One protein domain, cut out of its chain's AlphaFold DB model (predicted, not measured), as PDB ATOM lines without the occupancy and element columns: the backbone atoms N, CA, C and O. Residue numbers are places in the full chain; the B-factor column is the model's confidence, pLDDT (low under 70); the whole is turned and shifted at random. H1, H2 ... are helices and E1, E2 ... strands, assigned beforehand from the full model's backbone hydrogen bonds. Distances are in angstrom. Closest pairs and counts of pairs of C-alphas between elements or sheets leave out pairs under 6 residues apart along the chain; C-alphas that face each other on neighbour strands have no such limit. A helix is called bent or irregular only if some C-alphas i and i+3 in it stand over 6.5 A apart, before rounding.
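This is residues 9 to 173 of the 173 residues of an uncharacterized protein of Puccinia graminis f. sp. tritici (UniProt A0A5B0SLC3). A five-stranded sheet is folded back on itself, with the hairpin E1 and E2 facing the hairpin E6 and E5 and the long strand E7 as the hinge; H2 covers one face and H3 the other. The small hairpin E3 and E4 sits near the last residues of E7, the short H4 grazes the sheet at its other end, and H1 sticks out far from this body as a free arm that makes much of the length. The printed part has 165 residues with four named helices and seven named strands, in the order H1 E1 E2 E3 E4 H2 H3 E5 E6 H4 E7, and its class is mixed, helices and strands. The larger sheet runs E1 E2 E7 E6 E5 and is mixed, while E3 and E4 are antiparallel. The whole is loose, with a radius of gyration of the C-alphas of 20.3 A, and spans 82 by 31 by 22 A, a rod.

In the larger sheet, E1 is residues 38 to 42, 9.4 A long, and E2 is residues 45 to 51, 19.2 A. E7, residues 156 to 167, is the longest strand at 32.9 A; it begins at C-alpha 156 at (-1.840, 30.192, 19.587), bends by 53 degrees at residue 163 and ends at C-alpha 167 at (-11.505, 8.531, 42.426). E6 is residues 120 to 129, 28.0 A, and E5 residues 109 to 115, 19.5 A. E3, residues 61 to 63, and E4, residues 66 to 68, measure 6.3 A and 6.8 A. H2 is residues 70 to 82, 18.3 A; H3 is residues 96 to 102, 10.3 A; H4 is residues 131 to 135, 6.2 A. H1, residues 9 to 20, is 17.9 A long and starts at C-alpha 9 at (-0.357, 63.640, -8.899).

The larger sheet is strongly twisted and curled, a folded sheet, bent back on itself into two leaves that face each other. E7 and E6 are antiparallel at 166 degrees, with N 124 and O 161 2.8 A apart, within hydrogen-bond range. E6 and E5, a hairpin, are antiparallel at 144 degrees, with N 121 and O 114 at 2.8 A. E2 and E7 are parallel at 55 degrees, with N 158 and O 48 at 2.8 A. The hairpin E1 and E2 is antiparallel, with N 45 and O 42 at 2.7 A; the pairing is staggered, E2 using residues 45 to 47 for E1 and 48 to 51 for E7. Residues 86 to 87 pair with residues 112 to 113 of E5, antiparallel. H2 is on the sheet at a height of 8.9 A, over E6 and slantwise to it at 44 degrees on the local plane; only 2 of its C-alphas fall on E5, so it is only just not over that strand. The closest C-alphas of H2 and E2 are those of Thr 81 and Ser 49, 5.6 A apart. H3 is on the opposite face at a height of 8.0 A, over E6 and, only just, with 3 C-alphas, over E7; it stands slantwise to E6 at 41 degrees on the local plane. The closest C-alphas of H3 and E7 are those of Gly 101 and Cys 163, 4.3 A apart. H3 is irregular, with C-alphas 97 and 100 7.3 A apart. H4 only grazes the sheet, with residues 131 to 132. In the hairpin E3 and E4, N 68 and O 61 are 2.8 A apart; the closest C-alphas of E3 and E7 are those of Cys 63 and Met 167, 6.3 A. Every O i to N i+4 pair is within hydrogen-bond range in H2 and H4; in H1 6 of 8 are, and in H3 1 of 3, beside 3 of 4 O i to N i+3 pairs.

The C-alphas farthest apart, those of Phe 9 and Ser 65, are 82.2 A apart. Residues 9 to 23, of which 9 to 20 belong to H1, stand free; the remaining body of 150 residues spans 57 by 31 by 23 A. The printed part has no cut. The links H1 to E1, H2 to H3 and H4 to E7 are long. The mean pLDDT of the printed part is 77.6, and 40 residues are under 70, namely residues 9 to 36, 89 to 92, 99 to 101, 103 to 105 and 147 to 148.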
ATOM      1  N   PHE A   9      -1.009  64.947  -8.867       48.25
ATOM      2  CA  PHE A   9      -0.357  63.640  -8.899       48.25
ATOM      3  C   PHE A   9       0.463  63.324  -7.638       48.25
ATOM      4  O   PHE A   9       0.643  62.156  -7.298       48.25
ATOM      5  N   ARG A  10       0.933  64.343  -6.903       47.53
ATOM      6  CA  ARG A  10       1.723  64.134  -5.674       47.53
ATOM      7  C   ARG A  10       0.873  63.802  -4.446       47.53
ATOM      8  O   ARG A  10       1.358  63.122  -3.542       47.53
ATOM      9  N   ILE A  11      -0.391  64.224  -4.437       51.59
ATOM     10  CA  ILE A  11      -1.328  63.989  -3.327       51.59
ATOM     11  C   ILE A  11      -1.885  62.555  -3.383       51.59
ATOM     12  O   ILE A  11      -2.071  61.907  -2.356       51.59
ATOM     13  N   ILE A  12      -2.070  62.005  -4.586       51.41
ATOM     14  CA  ILE A  12      -2.617  60.650  -4.766       51.41
ATOM     15  C   ILE A  12      -1.585  59.574  -4.379       51.41
ATOM     16  O   ILE A  12      -1.940  58.564  -3.768       51.41
ATOM     17  N   LEU A  13      -0.295  59.808  -4.652       46.47
ATOM     18  CA  LEU A  13       0.770  58.861  -4.297       46.47
ATOM     19  C   LEU A  13       0.998  58.769  -2.775       46.47
ATOM     20  O   LEU A  13       1.323  57.703  -2.256       46.47
ATOM     21  N   SER A  14       0.794  59.873  -2.052       49.41
ATOM     22  CA  SER A  14       0.957  59.938  -0.595       49.41
ATOM     23  C   SER A  14      -0.237  59.344   0.164       49.41
ATOM     24  O   SER A  14      -0.042  58.756   1.225       49.41
ATOM     25  N   ALA A  15      -1.447  59.377  -0.405       49.84
ATOM     26  CA  ALA A  15      -2.612  58.692   0.167       49.84
ATOM     27  C   ALA A  15      -2.518  57.154   0.060       49.84
ATOM     28  O   ALA A  15      -2.906  56.446   0.990       49.84
ATOM     29  N   PHE A  16      -1.945  56.622  -1.026       45.88
ATOM     30  CA  PHE A  16      -1.773  55.171  -1.197       45.88
ATOM     31  C   PHE A  16      -0.664  54.575  -0.315       45.88
ATOM     32  O   PHE A  16      -0.808  53.451   0.166       45.88
ATOM     33  N   LEU A  17       0.404  55.328  -0.036       46.28
ATOM     34  CA  LEU A  17       1.473  54.894   0.877       46.28
ATOM     35  C   LEU A  17       1.050  54.936   2.358       46.28
ATOM     36  O   LEU A  17       1.516  54.115   3.144       46.28
ATOM     37  N   LEU A  18       0.127  55.826   2.740       45.97
ATOM     38  CA  LEU A  18      -0.429  55.889   4.101       45.97
ATOM     39  C   LEU A  18      -1.545  54.861   4.353       45.97
ATOM     40  O   LEU A  18      -1.695  54.392   5.480       45.97
ATOM     41  N   ALA A  19      -2.285  54.445   3.321       43.69
ATOM     42  CA  ALA A  19      -3.309  53.404   3.452       43.69
ATOM     43  C   ALA A  19      -2.720  51.984   3.584       43.69
ATOM     44  O   ALA A  19      -3.349  51.110   4.180       43.69
ATOM     45  N   PHE A  20      -1.500  51.750   3.087       40.78
ATOM     46  CA  PHE A  20      -0.844  50.439   3.174       40.78
ATOM     47  C   PHE A  20      -0.132  50.181   4.513       40.78
ATOM     48  O   PHE A  20       0.079  49.027   4.876       40.78
ATOM     49  N   CYS A  21       0.175  51.229   5.286       43.66
ATOM     50  CA  CYS A  21       0.793  51.093   6.612       43.66
ATOM     51  C   CYS A  21      -0.212  50.856   7.752       43.66
ATOM     52  O   CYS A  21       0.202  50.487   8.846       43.66
ATOM     53  N   CYS A  22      -1.519  51.028   7.519       45.25
ATOM     54  CA  CYS A  22      -2.542  50.854   8.561       45.25
ATOM     55  C   CYS A  22      -3.332  49.535   8.461       45.25
ATOM     56  O   CYS A  22      -4.130  49.244   9.349       45.25
ATOM     57  N   ALA A  23      -3.123  48.725   7.414       43.38
ATOM     58  CA  ALA A  23      -3.851  47.463   7.199       43.38
ATOM     59  C   ALA A  23      -3.089  46.200   7.658       43.38
ATOM     60  O   ALA A  23      -3.599  45.084   7.571       43.38
ATOM     61  N   ILE A  24      -1.875  46.370   8.177       48.19
ATOM     62  CA  ILE A  24      -1.024  45.332   8.762       48.19
ATOM     63  C   ILE A  24      -0.558  45.995  10.060       48.19
ATOM     64  O   ILE A  24       0.218  46.931  10.012       48.19
ATOM     65  N   SER A  25      -1.113  45.752  11.239       48.56
ATOM     66  CA  SER A  25      -1.143  44.474  11.930       48.56
ATOM     67  C   SER A  25      -1.792  44.714  13.298       48.56
ATOM     68  O   SER A  25      -1.151  45.258  14.194       48.56
ATOM     69  N   SER A  26      -3.048  44.313  13.494       47.81
ATOM     70  CA  SER A  26      -3.740  44.527  14.781       47.81
ATOM     71  C   SER A  26      -3.803  43.279  15.668       47.81
ATOM     72  O   SER A  26      -4.632  43.233  16.572       47.81
ATOM     73  N   TRP A  27      -3.032  42.220  15.395       49.03
ATOM     74  CA  TRP A  27      -3.301  40.903  16.012       49.03
ATOM     75  C   TRP A  27      -2.119  40.275  16.752       49.03
ATOM     76  O   TRP A  27      -2.271  39.202  17.327       49.03
ATOM     77  N   ALA A  28      -0.965  40.936  16.762       49.09
ATOM     78  CA  ALA A  28       0.168  40.554  17.593       49.09
ATOM     79  C   ALA A  28       0.699  41.815  18.266       49.09
ATOM     80  O   ALA A  28       1.486  42.563  17.695       49.09
ATOM     81  N   ALA A  29       0.177  42.093  19.457       48.25
ATOM     82  CA  ALA A  29       0.720  43.139  20.303       48.25
ATOM     83  C   ALA A  29       2.063  42.652  20.857       48.25
ATOM     84  O   ALA A  29       2.135  41.579  21.454       48.25
ATOM     85  N   THR A  30       3.115  43.443  20.651       51.12
ATOM     86  CA  THR A  30       4.485  43.099  21.040       51.12
ATOM     87  C   THR A  30       4.622  42.848  22.547       51.12
ATOM     88  O   THR A  30       5.468  42.042  22.906       51.12
ATOM     89  N   ILE A  31       3.779  43.418  23.433       50.34
ATOM     90  CA  ILE A  31       3.684  43.026  24.860       50.34
ATOM     91  C   ILE A  31       2.287  43.350  25.446       50.34
ATOM     92  O   ILE A  31       1.876  44.506  25.413       50.34
ATOM     93  N   MET A  32       1.589  42.339  25.997       46.25
ATOM     94  CA  MET A  32       0.908  42.289  27.321       46.25
ATOM     95  C   MET A  32      -0.172  41.177  27.347       46.25
ATOM     96  O   MET A  32      -1.126  41.236  26.566       46.25
ATOM     97  N   PRO A  33      -0.074  40.168  28.237       49.16
ATOM     98  CA  PRO A  33      -1.100  39.138  28.389       49.16
ATOM     99  C   PRO A  33      -2.251  39.672  29.256       49.16
ATOM    100  O   PRO A  33      -2.095  39.828  30.462       49.16
ATOM    101  N   ASN A  34      -3.422  39.934  28.674       51.75
ATOM    102  CA  ASN A  34      -4.610  40.330  29.446       51.75
ATOM    103  C   ASN A  34      -5.509  39.125  29.752       51.75
ATOM    104  O   ASN A  34      -6.659  39.050  29.331       51.75
ATOM    105  N   GLY A  35      -4.947  38.190  30.511       56.19
ATOM    106  CA  GLY A  35      -5.570  36.955  30.973       56.19
ATOM    107  C   GLY A  35      -4.484  36.008  31.474       56.19
ATOM    108  O   GLY A  35      -3.305  36.207  31.168       56.19
ATOM    109  N   ALA A  36      -4.836  34.965  32.228       66.50
ATOM    110  CA  ALA A  36      -3.876  33.881  32.415       66.50
ATOM    111  C   ALA A  36      -3.483  33.335  31.020       66.50
ATOM    112  O   ALA A  36      -4.284  33.399  30.087       66.50
ATOM    113  N   ALA A  37      -2.269  32.845  30.818       75.50
ATOM    114  CA  ALA A  37      -1.862  32.233  29.555       75.50
ATOM    115  C   ALA A  37      -1.019  31.003  29.863       75.50
ATOM    116  O   ALA A  37      -0.299  30.964  30.863       75.50
ATOM    117  N   LEU A  38      -1.116  29.993  29.008       82.81
ATOM    118  CA  LEU A  38      -0.430  28.728  29.216       82.81
ATOM    119  C   LEU A  38       0.956  28.800  28.592       82.81
ATOM    120  O   LEU A  38       1.074  28.963  27.381       82.81
ATOM    121  N   GLY A  39       1.989  28.701  29.426       80.31
ATOM    122  CA  GLY A  39       3.380  28.635  28.984       80.31
ATOM    123  C   GLY A  39       3.771  27.262  28.448       80.31
ATOM    124  O   GLY A  39       3.098  26.269  28.719       80.31
ATOM    125  N   ASP A  40       4.882  27.224  27.714       79.94
ATOM    126  CA  ASP A  40       5.508  26.005  27.191       79.94
ATOM    127  C   ASP A  40       4.593  25.150  26.292       79.94
ATOM    128  O   ASP A  40       4.685  23.920  26.274       79.94
ATOM    129  N   MET A  41       3.699  25.805  25.538       83.81
ATOM    130  CA  MET A  41       2.728  25.139  24.657       83.81
ATOM    131  C   MET A  41       3.180  25.101  23.192       83.81
ATOM    132  O   MET A  41       3.015  24.086  22.519       83.81
ATOM    133  N   CYS A  42       3.750  26.197  22.686       82.06
ATOM    134  CA  CYS A  42       4.103  26.364  21.271       82.06
ATOM    135  C   CYS A  42       5.573  26.756  21.120       82.06
ATOM    136  O   CYS A  42       5.869  27.916  21.343       82.06
ATOM    137  N   ASP A  43       6.498  25.858  20.765       79.50
ATOM    138  CA  ASP A  43       7.945  26.175  20.693       79.50
ATOM    139  C   ASP A  43       8.450  26.973  21.924       79.50
ATOM    140  O   ASP A  43       9.178  27.954  21.799       79.50
ATOM    141  N   ASN A  44       8.012  26.577  23.129       71.62
ATOM    142  CA  ASN A  44       8.249  27.282  24.405       71.62
ATOM    143  C   ASN A  44       7.589  28.680  24.532       71.62
ATOM    144  O   ASN A  44       8.018  29.521  25.315       71.62
ATOM    145  N   SER A  45       6.523  28.929  23.773       79.62
ATOM    146  CA  SER A  45       5.703  30.148  23.779       79.62
ATOM    147  C   SER A  45       4.353  29.942  24.482       79.62
ATOM    148  O   SER A  45       3.982  28.829  24.874       79.62
ATOM    149  N   LEU A  46       3.611  31.045  24.618       86.19
ATOM    150  CA  LEU A  46       2.288  31.112  25.227       86.19
ATOM    151  C   LEU A  46       1.187  30.605  24.280       86.19
ATOM    152  O   LEU A  46       1.262  30.763  23.056       86.19
ATOM    153  N   ALA A  47       0.116  30.070  24.867       88.25
ATOM    154  CA  ALA A  47      -1.141  29.756  24.193       88.25
ATOM    155  C   ALA A  47      -2.355  30.147  25.053       88.25
ATOM    156  O   ALA A  47      -2.308  30.085  26.285       88.25
ATOM    157  N   CYS A  48      -3.453  30.519  24.392       89.25
ATOM    158  CA  CYS A  48      -4.743  30.739  25.045       89.25
ATOM    159  C   CYS A  48      -5.492  29.417  25.175       89.25
ATOM    160  O   CYS A  48      -5.419  28.564  24.289       89.25
ATOM    161  N   SER A  49      -6.190  29.226  26.290       89.94
ATOM    162  CA  SER A  49      -6.928  27.992  26.518       89.94
ATOM    163  C   SER A  49      -8.182  27.954  25.642       89.94
ATOM    164  O   SER A  49      -8.773  28.974  25.298       89.94
ATOM    165  N   VAL A  50      -8.596  26.757  25.254       90.94
ATOM    166  CA  VAL A  50      -9.894  26.509  24.627       90.94
ATOM    167  C   VAL A  50     -10.429  25.228  25.229       90.94
ATOM    168  O   VAL A  50      -9.734  24.219  25.236       90.94
ATOM    169  N   ILE A  51     -11.651  25.253  25.745       90.94
ATOM    170  CA  ILE A  51     -12.324  24.039  26.202       90.94
ATOM    171  C   ILE A  51     -13.060  23.426  25.013       90.94
ATOM    172  O   ILE A  51     -13.911  24.088  24.420       90.94
ATOM    173  N   ASP A  52     -12.724  22.180  24.683       91.00
ATOM    174  CA  ASP A  52     -13.388  21.408  23.634       91.00
ATOM    175  C   ASP A  52     -14.900  21.290  23.897       91.00
ATOM    176  O   ASP A  52     -15.362  21.297  25.044       91.00
ATOM    177  N   GLU A  53     -15.696  21.202  22.835       89.12
ATOM    178  CA  GLU A  53     -17.155  21.129  22.939       89.12
ATOM    179  C   GLU A  53     -17.638  19.877  23.679       89.12
ATOM    180  O   GLU A  53     -18.657  19.934  24.366       89.12
ATOM    181  N   THR A  54     -16.874  18.778  23.627       88.62
ATOM    182  CA  THR A  54     -17.209  17.536  24.332       88.62
ATOM    183  C   THR A  54     -16.862  17.588  25.820       88.62
ATOM    184  O   THR A  54     -16.969  16.578  26.518       88.62
ATOM    185  N   TRP A  55     -16.401  18.734  26.334       91.44
ATOM    186  CA  TRP A  55     -16.089  18.882  27.750       91.44
ATOM    187  C   TRP A  55     -17.358  18.753  28.609       91.44
ATOM    188  O   TRP A  55     -18.361  19.415  28.331       91.44
ATOM    189  N   PRO A  56     -17.338  17.966  29.698       92.31
ATOM    190  CA  PRO A  56     -18.540  17.582  30.437       92.31
ATOM    191  C   PRO A  56     -19.041  18.668  31.413       92.31
ATOM    192  O   PRO A  56     -19.262  18.408  32.591       92.31
ATOM    193  N   LYS A  57     -19.259  19.898  30.926       89.25
ATOM    194  CA  LYS A  57     -19.537  21.117  31.722       89.25
ATOM    195  C   LYS A  57     -20.696  20.983  32.719       89.25
ATOM    196  O   LYS A  57     -20.615  21.528  33.812       89.25
ATOM    197  N   ASN A  58     -21.744  20.246  32.350       92.38
ATOM    198  CA  ASN A  58     -22.969  20.092  33.143       92.38
ATOM    199  C   ASN A  58     -23.154  18.666  33.684       92.38
ATOM    200  O   ASN A  58     -24.263  18.282  34.051       92.38
ATOM    201  N   LYS A  59     -22.090  17.856  33.693       91.88
ATOM    202  CA  LYS A  59     -22.166  16.454  34.102       91.88
ATOM    203  C   LYS A  59     -21.861  16.301  35.589       91.88
ATOM    204  O   LYS A  59     -20.864  16.821  36.085       91.88
ATOM    205  N   THR A  60     -22.695  15.526  36.273       94.38
ATOM    206  CA  THR A  60     -22.339  14.922  37.559       94.38
ATOM    207  C   THR A  60     -21.706  13.570  37.279       94.38
ATOM    208  O   THR A  60     -22.307  12.762  36.574       94.38
ATOM    209  N   PHE A  61     -20.518  13.321  37.822       93.88
ATOM    210  CA  PHE A  61     -19.901  11.998  37.767       93.88
ATOM    211  C   PHE A  61     -20.191  11.239  39.050       93.88
ATOM    212  O   PHE A  61     -19.947  11.757  40.142       93.88
ATOM    213  N   SER A  62     -20.666  10.010  38.915       93.25
ATOM    214  CA  SER A  62     -20.817   9.071  40.019       93.25
ATOM    215  C   SER A  62     -19.521   8.279  40.179       93.25
ATOM    216  O   SER A  62     -19.099   7.557  39.278       93.25
ATOM    217  N   CYS A  63     -18.879   8.426  41.335       87.50
ATOM    218  CA  CYS A  63     -17.722   7.642  41.750       87.50
ATOM    219  C   CYS A  63     -18.130   6.730  42.917       87.50
ATOM    220  O   CYS A  63     -19.127   6.997  43.586       87.50
ATOM    221  N   ALA A  64     -17.343   5.685  43.198       78.38
ATOM    222  CA  ALA A  64     -17.677   4.616  44.152       78.38
ATOM    223  C   ALA A  64     -18.448   5.063  45.415       78.38
ATOM    224  O   ALA A  64     -19.492   4.498  45.721       78.38
ATOM    225  N   SER A  65     -17.966   6.083  46.135       77.56
ATOM    226  CA  SER A  65     -18.599   6.576  47.372       77.56
ATOM    227  C   SER A  65     -18.996   8.054  47.350       77.56
ATOM    228  O   SER A  65     -19.477   8.572  48.358       77.56
ATOM    229  N   LYS A  66     -18.773   8.764  46.240       89.19
ATOM    230  CA  LYS A  66     -18.995  10.214  46.135       89.19
ATOM    231  C   LYS A  66     -19.351  10.610  44.712       89.19
ATOM    232  O   LYS A  66     -18.987   9.929  43.761       89.19
ATOM    233  N   SER A  67     -19.968  11.775  44.571       92.19
ATOM    234  CA  SER A  67     -20.217  12.378  43.266       92.19
ATOM    235  C   SER A  67     -19.330  13.598  43.047       92.19
ATOM    236  O   SER A  67     -19.086  14.377  43.972       92.19
ATOM    237  N   ILE A  68     -18.875  13.790  41.812       92.88
ATOM    238  CA  ILE A  68     -18.216  15.021  41.371       92.88
ATOM    239  C   ILE A  68     -19.280  15.867  40.685       92.88
ATOM    240  O   ILE A  68     -19.814  15.483  39.647       92.88
ATOM    241  N   THR A  69     -19.619  17.001  41.293       94.94
ATOM    242  CA  THR A  69     -20.660  17.898  40.784       94.94
ATOM    243  C   THR A  69     -20.153  18.742  39.608       94.94
ATOM    244  O   THR A  69     -18.944  18.985  39.507       94.94
ATOM    245  N   PRO A  70     -21.059  19.282  38.769       94.44
ATOM    246  CA  PRO A  70     -20.697  20.230  37.715       94.44
ATOM    247  C   PRO A  70     -19.908  21.430  38.248       94.44
ATOM    248  O   PRO A  70     -18.928  21.848  37.643       94.44
ATOM    249  N   THR A  71     -20.272  21.940  39.431       93.25
ATOM    250  CA  THR A  71     -19.554  23.038  40.093       93.25
ATOM    251  C   THR A  71     -18.113  22.659  40.427       93.25
ATOM    252  O   THR A  71     -17.196  23.421  40.132       93.25
ATOM    253  N   ALA A  72     -17.888  21.470  40.999       91.62
ATOM    254  CA  ALA A  72     -16.541  21.000  41.323       91.62
ATOM    255  C   ALA A  72     -15.681  20.822  40.061       91.62
ATOM    256  O   ALA A  72     -14.506  21.201  40.048       91.62
ATOM    257  N   LEU A  73     -16.277  20.296  38.987       92.12
ATOM    258  CA  LEU A  73     -15.620  20.190  37.689       92.12
ATOM    259  C   LEU A  73     -15.328  21.572  37.086       92.12
ATOM    260  O   LEU A  73     -14.248  21.778  36.533       92.12
ATOM    261  N   GLY A  74     -16.249  22.528  37.209       91.31
ATOM    262  CA  GLY A  74     -16.084  23.906  36.745       91.31
ATOM    263  C   GLY A  74     -14.892  24.597  37.406       91.31
ATOM    264  O   GLY A  74     -14.043  25.146  36.705       91.31
ATOM    265  N   THR A  75     -14.755  24.476  38.730       90.06
ATOM    266  CA  THR A  75     -13.600  25.007  39.475       90.06
ATOM    267  C   THR A  75     -12.284  24.393  38.999       90.06
ATOM    268  O   THR A  75     -11.307  25.107  38.772       90.06
ATOM    269  N   ALA A  76     -12.249  23.074  38.795       90.00
ATOM    270  CA  ALA A  76     -11.055  22.419  38.271       90.00
ATOM    271  C   ALA A  76     -10.753  22.834  36.826       90.00
ATOM    272  O   ALA A  76      -9.601  23.082  36.493       90.00
ATOM    273  N   THR A  77     -11.778  22.966  35.984       90.00
ATOM    274  CA  THR A  77     -11.640  23.444  34.601       90.00
ATOM    275  C   THR A  77     -11.047  24.849  34.583       90.00
ATOM    276  O   THR A  77     -10.117  25.110  33.828       90.00
ATOM    277  N   GLN A  78     -11.509  25.739  35.465       87.06
ATOM    278  CA  GLN A  78     -10.930  27.068  35.608       87.06
ATOM    279  C   GLN A  78      -9.450  26.987  36.004       87.06
ATOM    280  O   GLN A  78      -8.617  27.585  35.323       87.06
ATOM    281  N   ALA A  79      -9.119  26.198  37.033       85.19
ATOM    282  CA  ALA A  79      -7.744  25.996  37.492       85.19
ATOM    283  C   ALA A  79      -6.829  25.436  36.390       85.19
ATOM    284  O   ALA A  79      -5.690  25.881  36.255       85.19
ATOM    285  N   LEU A  80      -7.334  24.513  35.567       86.44
ATOM    286  CA  LEU A  80      -6.629  23.999  34.395       86.44
ATOM    287  C   LEU A  80      -6.330  25.091  33.373       86.44
ATOM    288  O   LEU A  80      -5.216  25.170  32.863       86.44
ATOM    289  N   THR A  81      -7.340  25.900  33.053       83.56
ATOM    290  CA  THR A  81      -7.239  26.892  31.981       83.56
ATOM    291  C   THR A  81      -6.342  28.071  32.335       83.56
ATOM    292  O   THR A  81      -5.776  28.652  31.417       83.56
ATOM    293  N   ILE A  82      -6.180  28.380  33.629       78.31
ATOM    294  CA  ILE A  82      -5.340  29.487  34.117       78.31
ATOM    295  C   ILE A  82      -3.983  29.045  34.691       78.31
ATOM    296  O   ILE A  82      -3.101  29.878  34.889       78.31
ATOM    297  N   GLY A  83      -3.827  27.764  35.037       73.00
ATOM    298  CA  GLY A  83      -2.647  27.217  35.713       73.00
ATOM    299  C   GLY A  83      -1.642  26.572  34.757       73.00
ATOM    300  O   GLY A  83      -1.896  26.434  33.571       73.00
ATOM    301  N   LYS A  84      -0.485  26.126  35.268       71.62
ATOM    302  CA  LYS A  84       0.472  25.324  34.481       71.62
ATOM    303  C   LYS A  84       0.012  23.855  34.450       71.62
ATOM    304  O   LYS A  84       0.151  23.181  35.473       71.62
ATOM    305  N   PRO A  85      -0.551  23.343  33.337       75.62
ATOM    306  CA  PRO A  85      -1.072  21.981  33.265       75.62
ATOM    307  C   PRO A  85       0.043  20.971  33.528       75.62
ATOM    308  O   PRO A  85       1.135  21.070  32.965       75.62
ATOM    309  N   ARG A  86      -0.231  19.970  34.367       73.69
ATOM    310  CA  ARG A  86       0.757  18.936  34.691       73.69
ATOM    311  C   ARG A  86       0.767  17.876  33.598       73.69
ATOM    312  O   ARG A  86      -0.279  17.358  33.209       73.69
ATOM    313  N   LYS A  87       1.952  17.590  33.057       75.62
ATOM    314  CA  LYS A  87       2.163  16.457  32.147       75.62
ATOM    315  C   LYS A  87       2.116  15.164  32.955       75.62
ATOM    316  O   LYS A  87       2.525  15.143  34.112       75.62
ATOM    317  N   ILE A  88       1.645  14.088  32.337       72.75
ATOM    318  CA  ILE A  88       1.804  12.751  32.915       72.75
ATOM    319  C   ILE A  88       3.288  12.373  32.804       72.75
ATOM    320  O   ILE A  88       3.826  12.351  31.698       72.75
ATOM    321  N   GLU A  89       3.938  12.098  33.940       62.38
ATOM    322  CA  GLU A  89       5.396  11.882  34.045       62.38
ATOM    323  C   GLU A  89       5.905  10.719  33.172       62.38
ATOM    324  O   GLU A  89       7.016  10.777  32.660       62.38
ATOM    325  N   ASN A  90       5.047   9.732  32.884       60.78
ATOM    326  CA  ASN A  90       5.311   8.616  31.968       60.78
ATOM    327  C   ASN A  90       4.478   8.724  30.678       60.78
ATOM    328  O   ASN A  90       3.804   7.776  30.281       60.78
ATOM    329  N   GLY A  91       4.469   9.905  30.049       58.41
ATOM    330  CA  GLY A  91       3.582  10.308  28.942       58.41
ATOM    331  C   GLY A  91       3.504   9.396  27.700       58.41
ATOM    332  O   GLY A  91       2.728   9.678  26.784       58.41
ATOM    333  N   THR A  92       4.225   8.275  27.654       63.12
ATOM    334  CA  THR A  92       4.054   7.221  26.647       63.12
ATOM    335  C   THR A  92       2.731   6.464  26.796       63.12
ATOM    336  O   THR A  92       2.107   6.171  25.777       63.12
ATOM    337  N   SER A  93       2.196   6.253  28.007       74.44
ATOM    338  CA  SER A  93       0.956   5.475  28.224       74.44
ATOM    339  C   SER A  93      -0.048   6.154  29.159       74.44
ATOM    340  O   SER A  93       0.327   6.843  30.103       74.44
ATOM    341  N   TRP A  94      -1.343   5.950  28.903       81.25
ATOM    342  CA  TRP A  94      -2.395   6.325  29.852       81.25
ATOM    343  C   TRP A  94      -2.393   5.366  31.047       81.25
ATOM    344  O   TRP A  94      -2.190   4.168  30.836       81.25
ATOM    345  N   PRO A  95      -2.676   5.831  32.277       76.44
ATOM    346  CA  PRO A  95      -3.118   4.922  33.324       76.44
ATOM    347  C   PRO A  95      -4.369   4.167  32.860       76.44
ATOM    348  O   PRO A  95      -5.157   4.674  32.055       76.44
ATOM    349  N   ALA A  96      -4.544   2.941  33.353       75.31
ATOM    350  CA  ALA A  96      -5.616   2.047  32.911       75.31
ATOM    351  C   ALA A  96      -7.002   2.715  32.998       75.31
ATOM    352  O   ALA A  96      -7.796   2.619  32.065       75.31
ATOM    353  N   SER A  97      -7.237   3.493  34.053       72.69
ATOM    354  CA  SER A  97      -8.445   4.284  34.304       72.69
ATOM    355  C   SER A  97      -8.708   5.432  33.316       72.69
ATOM    356  O   SER A  97      -9.838   5.910  33.204       72.69
ATOM    357  N   ALA A  98      -7.691   5.883  32.580       74.44
ATOM    358  CA  ALA A  98      -7.784   6.948  31.580       74.44
ATOM    359  C   ALA A  98      -7.864   6.431  30.138       74.44
ATOM    360  O   ALA A  98      -8.255   7.163  29.228       74.44
ATOM    361  N   SER A  99      -7.483   5.171  29.923       66.31
ATOM    362  CA  SER A  99      -7.256   4.604  28.594       66.31
ATOM    363  C   SER A  99      -8.495   4.640  27.688       66.31
ATOM    364  O   SER A  99      -8.380   5.050  26.536       66.31
ATOM    365  N   SER A 100      -9.685   4.316  28.201       67.25
ATOM    366  CA  SER A 100     -10.918   4.238  27.403       67.25
ATOM    367  C   SER A 100     -11.391   5.593  26.864       67.25
ATOM    368  O   SER A 100     -11.810   5.683  25.713       67.25
ATOM    369  N   GLY A 101     -11.283   6.658  27.665       69.06
ATOM    370  CA  GLY A 101     -11.705   8.010  27.283       69.06
ATOM    371  C   GLY A 101     -10.671   8.786  26.462       69.06
ATOM    372  O   GLY A 101     -11.017   9.775  25.819       69.06
ATOM    373  N   CYS A 102      -9.404   8.354  26.472       73.50
ATOM    374  CA  CYS A 102      -8.304   9.074  25.827       73.50
ATOM    375  C   CYS A 102      -7.647   8.363  24.627       73.50
ATOM    376  O   CYS A 102      -6.792   8.971  23.977       73.50
ATOM    377  N   ALA A 103      -7.957   7.091  24.348       60.19
ATOM    378  CA  ALA A 103      -7.196   6.264  23.397       60.19
ATOM    379  C   ALA A 103      -7.146   6.799  21.950       60.19
ATOM    380  O   ALA A 103      -6.236   6.440  21.209       60.19
ATOM    381  N   ASN A 104      -8.064   7.686  21.552       60.66
ATOM    382  CA  ASN A 104      -8.326   7.974  20.137       60.66
ATOM    383  C   ASN A 104      -7.944   9.386  19.666       60.66
ATOM    384  O   ASN A 104      -8.361   9.795  18.587       60.66
ATOM    385  N   ASN A 105      -7.188  10.162  20.445       69.56
ATOM    386  CA  ASN A 105      -6.948  11.567  20.084       69.56
ATOM    387  C   ASN A 105      -5.807  11.768  19.061       69.56
ATOM    388  O   ASN A 105      -5.741  12.817  18.436       69.56
ATOM    389  N   GLY A 106      -4.965  10.763  18.802       71.69
ATOM    390  CA  GLY A 106      -3.853  10.864  17.844       71.69
ATOM    391  C   GLY A 106      -2.582  11.496  18.431       71.69
ATOM    392  O   GLY A 106      -2.527  11.827  19.615       71.69
ATOM    393  N   SER A 107      -1.535  11.626  17.611       75.56
ATOM    394  CA  SER A 107      -0.186  12.053  18.034       75.56
ATOM    395  C   SER A 107      -0.076  13.523  18.439       75.56
ATOM    396  O   SER A 107       0.823  13.879  19.194       75.56
ATOM    397  N   ASP A 108      -0.992  14.370  17.969       81.62
ATOM    398  CA  ASP A 108      -0.949  15.825  18.182       81.62
ATOM    399  C   ASP A 108      -1.449  16.253  19.574       81.62
ATOM    400  O   ASP A 108      -1.539  17.445  19.876       81.62
ATOM    401  N   TYR A 109      -1.827  15.288  20.414       86.44
ATOM    402  CA  TYR A 109      -2.423  15.518  21.722       86.44
ATOM    403  C   TYR A 109      -1.462  15.088  22.827       86.44
ATOM    404  O   TYR A 109      -1.168  13.903  23.003       86.44
ATOM    405  N   SER A 110      -1.010  16.049  23.630       86.88
ATOM    406  CA  SER A 110      -0.229  15.770  24.831       86.88
ATOM    407  C   SER A 110      -1.130  15.290  25.969       86.88
ATOM    408  O   SER A 110      -2.295  15.681  26.082       86.88
ATOM    409  N   LYS A 111      -0.586  14.419  26.825       87.81
ATOM    410  CA  LYS A 111      -1.314  13.755  27.914       87.81
ATOM    411  C   LYS A 111      -1.103  14.478  29.238       87.81
ATOM    412  O   LYS A 111       0.040  14.700  29.650       87.81
ATOM    413  N   HIS A 112      -2.196  14.804  29.917       89.12
ATOM    414  CA  HIS A 112      -2.169  15.604  31.132       89.12
ATOM    415  C   HIS A 112      -3.095  15.057  32.213       89.12
ATOM    416  O   HIS A 112      -4.039  14.305  31.948       89.12
ATOM    417  N   SER A 113      -2.811  15.464  33.446       89.56
ATOM    418  CA  SER A 113      -3.653  15.171  34.594       89.56
ATOM    419  C   SER A 113      -3.777  16.376  35.517       89.56
ATOM    420  O   SER A 113      -2.915  17.255  35.585       89.56
ATOM    421  N   TYR A 114      -4.887  16.410  36.241       90.06
ATOM    422  CA  TYR A 114      -5.110  17.312  37.356       90.06
ATOM    423  C   TYR A 114      -5.632  16.508  38.527       90.06
ATOM    424  O   TYR A 114      -6.574  15.737  38.371       90.06
ATOM    425  N   SER A 115      -5.032  16.706  39.695       89.31
ATOM    426  CA  SER A 115      -5.479  16.091  40.934       89.31
ATOM    427  C   SER A 115      -5.612  17.160  42.005       89.31
ATOM    428  O   SER A 115      -4.733  18.008  42.158       89.31
ATOM    429  N   ASN A 116      -6.708  17.097  42.753       88.50
ATOM    430  CA  ASN A 116      -6.924  17.894  43.961       88.50
ATOM    431  C   ASN A 116      -6.738  17.061  45.245       88.50
ATOM    432  O   ASN A 116      -7.186  17.476  46.310       88.50
ATOM    433  N   GLY A 117      -6.146  15.865  45.136       87.94
ATOM    434  CA  GLY A 117      -5.973  14.914  46.238       87.94
ATOM    435  C   GLY A 117      -7.192  14.033  46.538       87.94
ATOM    436  O   GLY A 117      -7.045  13.034  47.233       87.94
ATOM    437  N   LEU A 118      -8.378  14.352  46.007       90.00
ATOM    438  CA  LEU A 118      -9.591  13.536  46.171       90.00
ATOM    439  C   LEU A 118      -9.941  12.758  44.905       90.00
ATOM    440  O   LEU A 118     -10.372  11.611  44.974       90.00
ATOM    441  N   TRP A 119      -9.781  13.390  43.750       91.50
ATOM    442  CA  TRP A 119     -10.015  12.783  42.452       91.50
ATOM    443  C   TRP A 119      -8.995  13.305  41.448       91.50
ATOM    444  O   TRP A 119      -8.398  14.372  41.630       91.50
ATOM    445  N   THR A 120      -8.803  12.535  40.384       91.06
ATOM    446  CA  THR A 120      -7.876  12.861  39.303       91.06
ATOM    447  C   THR A 120      -8.649  12.932  37.997       91.06
ATOM    448  O   THR A 120      -9.357  11.999  37.636       91.06
ATOM    449  N   MET A 121      -8.530  14.048  37.288       91.31
ATOM    450  CA  MET A 121      -9.055  14.212  35.937       91.31
ATOM    451  C   MET A 121      -7.929  14.035  34.931       91.31
ATOM    452  O   MET A 121      -6.862  14.639  35.063       91.31
ATOM    453  N   TYR A 122      -8.210  13.249  33.900       91.00
ATOM    454  CA  TYR A 122      -7.339  13.040  32.758       91.00
ATOM    455  C   TYR A 122      -7.900  13.760  31.546       91.00
ATOM    456  O   TYR A 122      -9.094  13.696  31.237       91.00
ATOM    457  N   TYR A 123      -7.013  14.463  30.862       90.81
ATOM    458  CA  TYR A 123      -7.364  15.273  29.713       90.81
ATOM    459  C   TYR A 123      -6.174  15.357  28.767       90.81
ATOM    460  O   TYR A 123      -5.027  15.063  29.116       90.81
ATOM    461  N   THR A 124      -6.461  15.766  27.543       90.56
ATOM    462  CA  THR A 124      -5.444  16.030  26.535       90.56
ATOM    463  C   THR A 124      -5.404  17.500  26.182       90.56
ATOM    464  O   THR A 124      -6.415  18.194  26.304       90.56
ATOM    465  N   ILE A 125      -4.235  17.965  25.748       90.50
ATOM    466  CA  ILE A 125      -4.077  19.286  25.149       90.50
ATOM    467  C   ILE A 125      -3.601  19.091  23.714       90.50
ATOM    468  O   ILE A 125      -2.572  18.463  23.484       90.50
ATOM    469  N   ARG A 126      -4.337  19.646  22.750       91.50
ATOM    470  CA  ARG A 126      -3.832  19.847  21.388       91.50
ATOM    471  C   ARG A 126      -3.374  21.284  21.242       91.50
ATOM    472  O   ARG A 126      -4.151  22.206  21.497       91.50
ATOM    473  N   THR A 127      -2.139  21.479  20.802       90.12
ATOM    474  CA  THR A 127      -1.594  22.815  20.565       90.12
ATOM    475  C   THR A 127      -1.757  23.206  19.099       90.12
ATOM    476  O   THR A 127      -1.584  22.405  18.182       90.12
ATOM    477  N   VAL A 128      -2.154  24.453  18.862       91.62
ATOM    478  CA  VAL A 128      -2.273  25.037  17.523       91.62
ATOM    479  C   VAL A 128      -1.461  26.318  17.520       91.62
ATOM    480  O   VAL A 128      -1.873  27.297  18.132       91.62
ATOM    481  N   CYS A 129      -0.323  26.316  16.832       90.25
ATOM    482  CA  CYS A 129       0.671  27.386  16.916       90.25
ATOM    483  C   CYS A 129       0.726  28.179  15.605       90.25
ATOM    484  O   CYS A 129       1.423  27.796  14.667       90.25
ATOM    485  N   LYS A 130      -0.052  29.267  15.500       90.50
ATOM    486  CA  LYS A 130      -0.165  30.060  14.259       90.50
ATOM    487  C   LYS A 130       0.399  31.473  14.373       90.50
ATOM    488  O   LYS A 130       0.470  32.136  13.341       90.50
ATOM    489  N   CYS A 131       0.800  31.954  15.557       87.12
ATOM    490  CA  CYS A 131       1.264  33.342  15.712       87.12
ATOM    491  C   CYS A 131       2.447  33.659  14.784       87.12
ATOM    492  O   CYS A 131       2.316  34.525  13.923       87.12
ATOM    493  N   LYS A 132       3.529  32.871  14.852       85.31
ATOM    494  CA  LYS A 132       4.715  33.031  13.991       85.31
ATOM    495  C   LYS A 132       4.385  32.998  12.495       85.31
ATOM    496  O   LYS A 132       4.894  33.809  11.729       85.31
ATOM    497  N   GLY A 133       3.513  32.085  12.067       83.19
ATOM    498  CA  GLY A 133       3.111  31.969  10.661       83.19
ATOM    499  C   GLY A 133       2.273  33.153  10.163       83.19
ATOM    500  O   GLY A 133       2.394  33.543   9.005       83.19
ATOM    501  N   LYS A 134       1.449  33.748  11.034       82.06
ATOM    502  CA  LYS A 134       0.589  34.892  10.693       82.06
ATOM    503  C   LYS A 134       1.342  36.219  10.646       82.06
ATOM    504  O   LYS A 134       0.987  37.077   9.847       82.06
ATOM    505  N   THR A 135       2.346  36.398  11.498       79.12
ATOM    506  CA  THR A 135       3.059  37.678  11.651       79.12
ATOM    507  C   THR A 135       4.428  37.686  10.986       79.12
ATOM    508  O   THR A 135       4.976  38.758  10.759       79.12
ATOM    509  N   ARG A 136       4.990  36.503  10.694       79.50
ATOM    510  CA  ARG A 136       6.406  36.297  10.337       79.50
ATOM    511  C   ARG A 136       7.395  36.744  11.423       79.50
ATOM    512  O   ARG A 136       8.594  36.766  11.173       79.50
ATOM    513  N   ASP A 137       6.905  37.043  12.624       79.00
ATOM    514  CA  ASP A 137       7.705  37.398  13.793       79.00
ATOM    515  C   ASP A 137       7.816  36.184  14.725       79.00
ATOM    516  O   ASP A 137       6.811  35.609  15.152       79.00
ATOM    517  N   ALA A 138       9.051  35.787  15.034       75.12
ATOM    518  CA  ALA A 138       9.345  34.678  15.935       75.12
ATOM    519  C   ALA A 138       8.924  34.956  17.388       75.12
ATOM    520  O   ALA A 138       8.698  34.007  18.134       75.12
ATOM    521  N   MET A 139       8.792  36.230  17.767       77.31
ATOM    522  CA  MET A 139       8.399  36.667  19.107       77.31
ATOM    523  C   MET A 139       6.899  36.956  19.222       77.31
ATOM    524  O   MET A 139       6.435  37.378  20.280       77.31
ATOM    525  N   ALA A 140       6.117  36.720  18.162       80.44
ATOM    526  CA  ALA A 140       4.685  36.978  18.187       80.44
ATOM    527  C   ALA A 140       3.961  36.086  19.204       80.44
ATOM    528  O   ALA A 140       3.960  34.857  19.099       80.44
ATOM    529  N   MET A 141       3.283  36.737  20.147       82.38
ATOM    530  CA  MET A 141       2.517  36.101  21.214       82.38
ATOM    531  C   MET A 141       1.010  36.180  20.939       82.38
ATOM    532  O   MET A 141       0.546  37.124  20.289       82.38
ATOM    533  N   PRO A 142       0.216  35.215  21.433       85.12
ATOM    534  CA  PRO A 142      -1.232  35.304  21.362       85.12
ATOM    535  C   PRO A 142      -1.777  36.391  22.294       85.12
ATOM    536  O   PRO A 142      -1.230  36.654  23.363       85.12
ATOM    537  N   MET A 143      -2.918  36.963  21.921       82.81
ATOM    538  CA  MET A 143      -3.714  37.802  22.813       82.81
ATOM    539  C   MET A 143      -4.817  36.953  23.444       82.81
ATOM    540  O   MET A 143      -5.796  36.647  22.772       82.81
ATOM    541  N   CYS A 144      -4.671  36.582  24.717       82.50
ATOM    542  CA  CYS A 144      -5.736  35.922  25.477       82.50
ATOM    543  C   CYS A 144      -6.550  37.007  26.167       82.50
ATOM    544  O   CYS A 144      -6.033  37.618  27.093       82.50
ATOM    545  N   ARG A 145      -7.765  37.303  25.691       74.00
ATOM    546  CA  ARG A 145      -8.556  38.446  26.194       74.00
ATOM    547  C   ARG A 145      -9.396  38.128  27.434       74.00
ATOM    548  O   ARG A 145      -9.882  39.045  28.092       74.00
ATOM    549  N   ALA A 146      -9.623  36.849  27.723       71.00
ATOM    550  CA  ALA A 146     -10.464  36.413  28.833       71.00
ATOM    551  C   ALA A 146      -9.657  36.188  30.119       71.00
ATOM    552  O   ALA A 146      -8.552  35.646  30.090       71.00
ATOM    553  N   ALA A 147     -10.267  36.489  31.271       66.44
ATOM    554  CA  ALA A 147      -9.671  36.254  32.592       66.44
ATOM    555  C   ALA A 147      -9.280  34.779  32.824       66.44
ATOM    556  O   ALA A 147      -8.291  34.496  33.495       66.44
ATOM    557  N   THR A 148     -10.025  33.841  32.232       64.12
ATOM    558  CA  THR A 148      -9.767  32.392  32.291       64.12
ATOM    559  C   THR A 148      -8.867  31.878  31.166       64.12
ATOM    560  O   THR A 148      -8.845  30.676  30.909       64.12
ATOM    561  N   SER A 149      -8.172  32.765  30.447       72.62
ATOM    562  CA  SER A 149      -7.346  32.427  29.274       72.62
ATOM    563  C   SER A 149      -8.119  31.959  28.046       72.62
ATOM    564  O   SER A 149      -7.494  31.716  27.016       72.62
ATOM    565  N   GLN A 150      -9.444  31.809  28.146       76.94
ATOM    566  CA  GLN A 150     -10.261  31.191  27.110       76.94
ATOM    567  C   GLN A 150     -10.503  32.142  25.941       76.94
ATOM    568  O   GLN A 150     -11.311  33.062  26.045       76.94
ATOM    569  N   ASP A 151      -9.811  31.923  24.825       82.19
ATOM    570  CA  ASP A 151      -9.922  32.782  23.644       82.19
ATOM    571  C   ASP A 151      -9.706  31.986  22.353       82.19
ATOM    572  O   ASP A 151      -8.580  31.698  21.950       82.19
ATOM    573  N   VAL A 152     -10.807  31.647  21.676       84.25
ATOM    574  CA  VAL A 152     -10.785  30.906  20.402       84.25
ATOM    575  C   VAL A 152     -10.237  31.728  19.233       84.25
ATOM    576  O   VAL A 152      -9.887  31.162  18.198       84.25
ATOM    577  N   SER A 153     -10.175  33.057  19.370       84.38
ATOM    578  CA  SER A 153      -9.708  33.967  18.318       84.38
ATOM    579  C   SER A 153      -8.188  34.152  18.318       84.38
ATOM    580  O   SER A 153      -7.619  34.663  17.346       84.38
ATOM    581  N   ALA A 154      -7.516  33.709  19.385       87.44
ATOM    582  CA  ALA A 154      -6.080  33.835  19.534       87.44
ATOM    583  C   ALA A 154      -5.295  33.030  18.484       87.44
ATOM    584  O   ALA A 154      -5.741  32.016  17.944       87.44
ATOM    585  N   CYS A 155      -4.082  33.492  18.173       87.69
ATOM    586  CA  CYS A 155      -3.244  32.844  17.166       87.69
ATOM    587  C   CYS A 155      -2.540  31.571  17.664       87.69
ATOM    588  O   CYS A 155      -2.258  30.700  16.843       87.69
ATOM    589  N   ASN A 156      -2.296  31.434  18.969       90.25
ATOM    590  CA  ASN A 156      -1.840  30.192  19.587       90.25
ATOM    591  C   ASN A 156      -2.921  29.681  20.537       90.25
ATOM    592  O   ASN A 156      -3.359  30.423  21.420       90.25
ATOM    593  N   LEU A 157      -3.319  28.421  20.369       91.19
ATOM    594  CA  LEU A 157      -4.383  27.787  21.146       91.19
ATOM    595  C   LEU A 157      -3.874  26.517  21.824       91.19
ATOM    596  O   LEU A 157      -3.140  25.735  21.221       91.19
ATOM    597  N   ALA A 158      -4.320  26.301  23.055       91.88
ATOM    598  CA  ALA A 158      -4.194  25.061  23.804       91.88
ATOM    599  C   ALA A 158      -5.606  24.515  24.036       91.88
ATOM    600  O   ALA A 158      -6.351  25.012  24.882       91.88
ATOM    601  N   ILE A 159      -5.990  23.526  23.232       91.94
ATOM    602  CA  ILE A 159      -7.341  22.966  23.212       91.94
ATOM    603  C   ILE A 159      -7.403  21.796  24.190       91.94
ATOM    604  O   ILE A 159      -6.785  20.758  23.957       91.94
ATOM    605  N   PHE A 160      -8.149  21.970  25.275       91.94
ATOM    606  CA  PHE A 160      -8.365  20.993  26.332       91.94
ATOM    607  C   PHE A 160      -9.516  20.074  25.967       91.94
ATOM    608  O   PHE A 160     -10.659  20.518  25.849       91.94
ATOM    609  N   LYS A 161      -9.228  18.781  25.885       91.44
ATOM    610  CA  LYS A 161     -10.233  17.748  25.665       91.44
ATOM    611  C   LYS A 161     -10.277  16.797  26.849       91.44
ATOM    612  O   LYS A 161      -9.255  16.230  27.237       91.44
ATOM    613  N   PHE A 162     -11.466  16.643  27.418       91.56
ATOM    614  CA  PHE A 162     -11.716  15.740  28.535       91.56
ATOM    615  C   PHE A 162     -11.584  14.286  28.084       91.56
ATOM    616  O   PHE A 162     -12.001  13.947  26.977       91.56
ATOM    617  N   CYS A 163     -11.061  13.431  28.958       89.88
ATOM    618  CA  CYS A 163     -11.100  11.991  28.745       89.88
ATOM    619  C   CYS A 163     -11.899  11.260  29.817       89.88
ATOM    620  O   CYS A 163     -12.847  10.541  29.515       89.88
ATOM    621  N   SER A 164     -11.472  11.392  31.072       90.88
ATOM    622  CA  SER A 164     -12.048  10.667  32.194       90.88
ATOM    623  C   SER A 164     -11.731  11.368  33.505       90.88
ATOM    624  O   SER A 164     -10.874  12.253  33.595       90.88
ATOM    625  N   VAL A 165     -12.444  10.953  34.541       91.69
ATOM    626  CA  VAL A 165     -12.152  11.311  35.919       91.69
ATOM    627  C   VAL A 165     -12.201  10.041  36.751       91.69
ATOM    628  O   VAL A 165     -12.999   9.145  36.477       91.69
ATOM    629  N   GLU A 166     -11.326   9.949  37.736       90.56
ATOM    630  CA  GLU A 166     -11.247   8.820  38.651       90.56
ATOM    631  C   GLU A 166     -11.230   9.285  40.103       90.56
ATOM    632  O   GLU A 166     -10.816  10.400  40.428       90.56
ATOM    633  N   MET A 167     -11.622   8.378  40.986       90.44
ATOM    634  CA  MET A 167     -11.505   8.531  42.426       90.44
ATOM    635  C   MET A 167     -10.936   7.235  42.991       90.44
ATOM    636  O   MET A 167     -11.453   6.158  42.704       90.44
ATOM    637  N   ASN A 168      -9.861   7.333  43.778       85.56
ATOM    638  CA  ASN A 168      -9.163   6.174  44.351       85.56
ATOM    639  C   ASN A 168      -8.764   5.119  43.293       85.56
ATOM    640  O   ASN A 168      -8.945   3.922  43.506       85.56
ATOM    641  N   GLY A 169      -8.285   5.560  42.123       81.19
ATOM    642  CA  GLY A 169      -7.872   4.680  41.020       81.19
ATOM    643  C   GLY A 169      -9.015   4.003  40.253       81.19
ATOM    644  O   GLY A 169      -8.758   3.196  39.363       81.19
ATOM    645  N   SER A 170     -10.276   4.310  40.582       86.25
ATOM    646  CA  SER A 170     -11.453   3.780  39.886       86.25
ATOM    647  C   SER A 170     -12.098   4.856  39.004       86.25
ATOM    648  O   SER A 170     -12.365   5.952  39.508       86.25
ATOM    649  N   PRO A 171     -12.386   4.574  37.718       87.94
ATOM    650  CA  PRO A 171     -13.103   5.502  36.844       87.94
ATOM    651  C   PRO A 171     -14.482   5.871  37.398       87.94
ATOM    652  O   PRO A 171     -15.205   5.011  37.901       87.94
ATOM    653  N   CYS A 172     -14.859   7.139  37.267       89.62
ATOM    654  CA  CYS A 172     -16.211   7.604  37.552       89.62
ATOM    655  C   CYS A 172     -17.054   7.634  36.272       89.62
ATOM    656  O   CYS A 172     -16.536   7.911  35.186       89.62
ATOM    657  N   THR A 173     -18.359   7.396  36.409       88.19
ATOM    658  CA  THR A 173     -19.325   7.354  35.295       88.19
ATOM    659  C   THR A 173     -20.169   8.606  35.209       88.19
ATOM    660  O   THR A 173     -20.596   9.098  36.275       88.19
TER     661      THR A 173